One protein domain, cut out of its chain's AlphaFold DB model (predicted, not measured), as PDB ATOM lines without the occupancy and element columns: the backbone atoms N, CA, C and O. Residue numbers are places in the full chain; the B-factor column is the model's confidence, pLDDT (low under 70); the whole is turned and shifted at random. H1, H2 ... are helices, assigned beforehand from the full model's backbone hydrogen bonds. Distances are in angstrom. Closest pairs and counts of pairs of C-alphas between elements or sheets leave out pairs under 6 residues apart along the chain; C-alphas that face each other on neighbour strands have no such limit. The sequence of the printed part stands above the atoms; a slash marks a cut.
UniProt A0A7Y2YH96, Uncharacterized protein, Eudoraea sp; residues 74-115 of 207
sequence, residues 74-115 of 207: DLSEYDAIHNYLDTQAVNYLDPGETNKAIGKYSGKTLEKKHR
ATOM      1  N   ASP A  74      90.499  -9.936-129.651       85.44
ATOM      2  CA  ASP A  74      89.356 -10.614-129.026       85.44
ATOM      3  C   ASP A  74      88.325  -9.605-128.496       85.44
ATOM      4  O   ASP A  74      88.483  -8.997-127.433       85.44
ATOM      5  N   LEU A  75      87.234  -9.448-129.247       86.88
ATOM      6  CA  LEU A  75      86.125  -8.566-128.885       86.88
ATOM      7  C   LEU A  75      85.245  -9.115-127.746       86.88
ATOM      8  O   LEU A  75      84.482  -8.348-127.162       86.88
ATOM      9  N   SER A  76      85.342 -10.404-127.400       87.00
ATOM     10  CA  SER A  76      84.585 -10.998-126.288       87.00
ATOM     11  C   SER A  76      85.185 -10.649-124.920       87.00
ATOM     12  O   SER A  76      84.443 -10.464-123.955       87.00
ATOM     13  N   GLU A  77      86.506 -10.445-124.852       86.75
ATOM     14  CA  GLU A  77      87.208  -9.945-123.660       86.75
ATOM     15  C   GLU A  77      87.490  -8.427-123.697       86.75
ATOM     16  O   GLU A  77      88.166  -7.907-122.806       86.75
ATOM     17  N   TYR A  78      86.943  -7.686-124.674       88.69
ATOM     18  CA  TYR A  78      87.220  -6.256-124.895       88.69
ATOM     19  C   TYR A  78      87.132  -5.404-123.620       88.69
ATOM     20  O   TYR A  78      88.083  -4.699-123.280       88.69
ATOM     21  N   ASP A  79      86.025  -5.500-122.875       88.06
ATOM     22  CA  ASP A  79      85.839  -4.746-121.631       88.06
ATOM     23  C   ASP A  79      86.865  -5.138-120.561       88.06
ATOM     24  O   ASP A  79      87.346  -4.282-119.819       88.06
ATOM     25  N   ALA A  80      87.237  -6.417-120.462       88.56
ATOM     26  CA  ALA A  80      88.210  -6.891-119.479       88.56
ATOM     27  C   ALA A  80      89.629  -6.398-119.811       88.56
ATOM     28  O   ALA A  80      90.334  -5.904-118.922       88.56
ATOM     29  N   ILE A  81      90.003  -6.419-121.093       90.81
ATOM     30  CA  ILE A  81      91.270  -5.882-121.603       90.81
ATOM     31  C   ILE A  81      91.308  -4.355-121.437       90.81
ATOM     32  O   ILE A  81      92.264  -3.830-120.866       90.81
ATOM     33  N   HIS A  82      90.256  -3.624-121.823       89.62
ATOM     34  CA  HIS A  82      90.169  -2.174-121.609       89.62
ATOM     35  C   HIS A  82      90.231  -1.821-120.112       89.62
ATOM     36  O   HIS A  82      90.917  -0.869-119.729       89.62
ATOM     37  N   ASN A  83      89.565  -2.584-119.238       88.25
ATOM     38  CA  ASN A  83      89.660  -2.401-117.788       88.25
ATOM     39  C   ASN A  83      91.094  -2.625-117.280       88.25
ATOM     40  O   ASN A  83      91.586  -1.817-116.491       88.25
ATOM     41  N   TYR A  84      91.787  -3.663-117.755       89.81
ATOM     42  CA  TYR A  84      93.198  -3.899-117.444       89.81
ATOM     43  C   TYR A  84      94.077  -2.711-117.873       89.81
ATOM     44  O   TYR A  84      94.778  -2.151-117.027       89.81
ATOM     45  N   LEU A  85      93.975  -2.259-119.127       90.12
ATOM     46  CA  LEU A  85      94.727  -1.114-119.661       90.12
ATOM     47  C   LEU A  85      94.485   0.181-118.856       90.12
ATOM     48  O   LEU A  85      95.447   0.856-118.479       90.12
ATOM     49  N   ASP A  86      93.229   0.466-118.490       88.19
ATOM     50  CA  ASP A  86      92.857   1.586-117.611       88.19
ATOM     51  C   ASP A  86      93.542   1.498-116.231       88.19
ATOM     52  O   ASP A  86      93.944   2.520-115.672       88.19
ATOM     53  N   THR A  87      93.683   0.295-115.654       86.38
ATOM     54  CA  THR A  87      94.375   0.118-114.359       86.38
ATOM     55  C   THR A  87      95.896   0.203-114.455       86.38
ATOM     56  O   THR A  87      96.523   0.641-113.490       86.38
ATOM     57  N   GLN A  88      96.488  -0.171-115.595       87.62
ATOM     58  CA  GLN A  88      97.917   0.025-115.864       87.62
ATOM     59  C   GLN A  88      98.250   1.484-116.233       87.62
ATOM     60  O   GLN A  88      99.423   1.843-116.266       87.62
ATOM     61  N   ALA A  89      97.233   2.322-116.481       88.81
ATOM     62  CA  ALA A  89      97.365   3.711-116.921       88.81
ATOM     63  C   ALA A  89      98.229   3.860-118.190       88.81
ATOM     64  O   ALA A  89      99.077   4.751-118.280       88.81
ATOM     65  N   VAL A  90      98.007   2.973-119.169       91.62
ATOM     66  CA  VAL A  90      98.711   2.998-120.460       91.62
ATOM     67  C   VAL A  90      98.479   4.307-121.216       91.62
ATOM     68  O   VAL A  90      97.431   4.948-121.106       91.62
ATOM     69  N   ASN A  91      99.452   4.687-122.040       93.38
ATOM     70  CA  ASN A  91      99.291   5.783-122.983       93.38
ATOM     71  C   ASN A  91      98.665   5.254-124.280       93.38
ATOM     72  O   ASN A  91      99.396   4.858-125.177       93.38
ATOM     73  N   TYR A  92      97.336   5.306-124.408       93.19
ATOM     74  CA  TYR A  92      96.620   4.914-125.636       93.19
ATOM     75  C   TYR A  92      97.097   5.651-126.905       93.19
ATOM     76  O   TYR A  92      96.905   5.160-128.013       93.19
ATOM     77  N   LEU A  93      97.761   6.806-126.756       94.88
ATOM     78  CA  LEU A  93      98.410   7.534-127.854       94.88
ATOM     79  C   LEU A  93      99.720   6.885-128.338       94.88
ATOM     80  O   LEU A  93     100.294   7.377-129.301       94.88
ATOM     81  N   ASP A  94     100.203   5.835-127.674       96.19
ATOM     82  CA  ASP A  94     101.313   4.984-128.101       96.19
ATOM     83  C   ASP A  94     100.794   3.543-128.298       96.19
ATOM     84  O   ASP A  94     100.660   2.786-127.326       96.19
ATOM     85  N   PRO A  95     100.485   3.138-129.544       95.56
ATOM     86  CA  PRO A  95     100.030   1.785-129.850       95.56
ATOM     87  C   PRO A  95     101.155   0.755-129.673       95.56
ATOM     88  O   PRO A  95     100.885  -0.407-129.381       95.56
ATOM     89  N   GLY A  96     102.422   1.168-129.788       94.00
ATOM     90  CA  GLY A  96     103.582   0.290-129.666       94.00
ATOM     91  C   GLY A  96     103.778  -0.217-128.240       94.00
ATOM     92  O   GLY A  96     103.996  -1.411-128.041       94.00
ATOM     93  N   GLU A  97     103.659   0.653-127.236       94.06
ATOM     94  CA  GLU A  97     103.634   0.232-125.827       94.06
ATOM     95  C   GLU A  97     102.281  -0.362-125.416       94.06
ATOM     96  O   GLU A  97     102.247  -1.347-124.673       94.06
ATOM     97  N   THR A  98     101.160   0.160-125.925       94.69
ATOM     98  CA  THR A  98      99.832  -0.342-125.534       94.69
ATOM     99  C   THR A  98      99.583  -1.768-126.035       94.69
ATOM    100  O   THR A  98      99.152  -2.616-125.253       94.69
ATOM    101  N   ASN A  99      99.964  -2.111-127.270       95.50
ATOM    102  CA  ASN A  99      99.836  -3.482-127.783       95.50
ATOM    103  C   ASN A  99     100.769  -4.467-127.043       95.50
ATOM    104  O   ASN A  99     100.387  -5.612-126.792       95.50
ATOM    105  N   LYS A 100     101.948  -4.019-126.572       94.00
ATOM    106  CA  LYS A 100     102.810  -4.805-125.658       94.00
ATOM    107  C   LYS A 100     102.187  -5.013-124.275       94.00
ATOM    108  O   LYS A 100     102.591  -5.945-123.580       94.00
ATOM    109  N   ALA A 101     101.273  -4.148-123.833       92.50
ATOM    110  CA  ALA A 101     100.506  -4.347-122.606       92.50
ATOM    111  C   ALA A 101      99.345  -5.328-122.833       92.50
ATOM    112  O   ALA A 101      99.170  -6.240-122.028       92.50
ATOM    113  N   ILE A 102      98.627  -5.216-123.957       92.88
ATOM    114  CA  ILE A 102      97.581  -6.174-124.366       92.88
ATOM    115  C   ILE A 102      98.153  -7.598-124.424       92.88
ATOM    116  O   ILE A 102      97.617  -8.494-123.781       92.88
ATOM    117  N   GLY A 103      99.314  -7.796-125.058       91.06
ATOM    118  CA  GLY A 103     100.001  -9.097-125.111       91.06
ATOM    119  C   GLY A 103     100.520  -9.652-123.769       91.06
ATOM    120  O   GLY A 103     101.080 -10.746-123.749       91.06
ATOM    121  N   LYS A 104     100.369  -8.925-122.651       90.88
ATOM    122  CA  LYS A 104     100.687  -9.382-121.278       90.88
ATOM    123  C   LYS A 104      99.438  -9.653-120.432       90.88
ATOM    124  O   LYS A 104      99.558 -10.100-119.289       90.88
ATOM    125  N   TYR A 105      98.250  -9.352-120.952       88.38
ATOM    126  CA  TYR A 105      96.999  -9.638-120.269       88.38
ATOM    127  C   TYR A 105      96.769 -11.160-120.173       88.38
ATOM    128  O   TYR A 105      97.204 -11.931-121.025       88.38
ATOM    129  N   SER A 106      96.148 -11.606-119.078       84.00
ATOM    130  CA  SER A 106      96.095 -13.027-118.682       84.00
ATOM    131  C   SER A 106      94.741 -13.442-118.089       84.00
ATOM    132  O   SER A 106      94.688 -14.198-117.118       84.00
ATOM    133  N   GLY A 107      93.638 -12.904-118.626       78.69
ATOM    134  CA  GLY A 107      92.273 -13.243-118.189       78.69
ATOM    135  C   GLY A 107      91.903 -12.742-116.784       78.69
ATOM    136  O   GLY A 107      90.943 -13.216-116.180       78.69
ATOM    137  N   LYS A 108      92.695 -11.827-116.201       67.50
ATOM    138  CA  LYS A 108      92.514 -11.333-114.825       67.50
ATOM    139  C   LYS A 108      91.970  -9.911-114.806       67.50
ATOM    140  O   LYS A 108      92.730  -8.943-114.839       67.50
ATOM    141  N   THR A 109      90.652  -9.799-114.677       61.72
ATOM    142  CA  THR A 109      89.954  -8.531-114.444       61.72
ATOM    143  C   THR A 109      90.426  -7.887-113.139       61.72
ATOM    144  O   THR A 109      90.235  -8.438-112.055       61.72
ATOM    145  N   LEU A 110      91.033  -6.703-113.232       65.00
ATOM    146  CA  LEU A 110      91.404  -5.889-112.074       65.00
ATOM    147  C   LEU A 110      90.247  -4.950-111.707       65.00
ATOM    148  O   LEU A 110      89.677  -4.292-112.578       65.00
ATOM    149  N   GLU A 111      89.899  -4.862-110.419       60.75
ATOM    150  CA  GLU A 111      88.792  -4.007-109.978       60.75
ATOM    151  C   GLU A 111      89.058  -2.521-110.263       60.75
ATOM    152  O   GLU A 111      90.062  -1.935-109.838       60.75
ATOM    153  N   LYS A 112      88.103  -1.865-110.936       60.28
ATOM    154  CA  LYS A 112      88.167  -0.424-111.195       60.28
ATOM    155  C   LYS A 112      88.016   0.363-109.891       60.28
ATOM    156  O   LYS A 112      86.915   0.513-109.355       60.28
ATOM    157  N   LYS A 113      89.125   0.948-109.418       57.88
ATOM    158  CA  LYS A 113      89.145   1.914-108.304       57.88
ATOM    159  C   LYS A 113      88.194   3.078-108.594       57.88
ATOM    160  O   LYS A 113      88.492   3.965-109.397       57.88
ATOM    161  N   HIS A 114      87.050   3.085-107.917       56.69
ATOM    162  CA  HIS A 114      86.013   4.094-108.096       56.69
ATOM    163  C   HIS A 114      86.491   5.467-107.597       56.69
ATOM    164  O   HIS A 114      86.542   5.733-106.397       56.69
ATOM    165  N   ARG A 115      86.824   6.372-108.527       61.16
ATOM    166  CA  ARG A 115      87.116   7.778-108.204       61.16
ATOM    167  C   ARG A 115      85.827   8.485-107.776       61.16
ATOM    168  O   ARG A 115      85.025   8.887-108.621       61.16
TER     169      ARG A 115
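What this domain is: This is residues 74 to 115 of the 207 residues of an uncharacterized protein of Eudoraea sp (UniProt A0A7Y2YH96). Two short helices, H1 and H2, stand about perpendicular to each other and meet where the last residue of H2 comes up to the first half of H1; a long tail with no named element, residues 103 to 115, then wraps past H1. Residues 91 to 97, the later part of the link between the helices together with residues 95 to 97 of H2, stick out from the rest. The printed part has 42 residues with two named helices, H1 then H2 along the chain, and no named strand; the class is all helix, though the helices hold only 19 of the 42 residues. The whole is compact, with a radius of gyration of the C-alphas of 10.1 A, and spans 27 by 24 by 15 A.

Where its parts are: The printed part begins at Asp 74, with its C-alpha at (89.356, -10.614, -129.026). H1 takes residues 78 to 88, from C-alpha 78 at (87.220, -6.256, -124.895), and is 15.3 A long from first to last C-alpha. H2 takes residues 95 to 102 and ends with C-alpha 102 at (97.581, -6.174, -124.366).

How they stand to each other: H1 and H2 touch, with the C-alphas of Ile 81 and Ile 102 closest at 6.9 A. Their lines stand at 74 degrees, about perpendicular. In H1 every O i to N i+4 pair is within hydrogen-bond range; in H2, 3 of 4 are.

The domain as a whole: The two C-alphas farthest apart, those of Gly 96 and His 114, are 28.1 A apart. The printed part has no cut, and the link from H1 to H2 is short. Mean pLDDT of the printed part is 84.7; residues 108 to 115 are under 70.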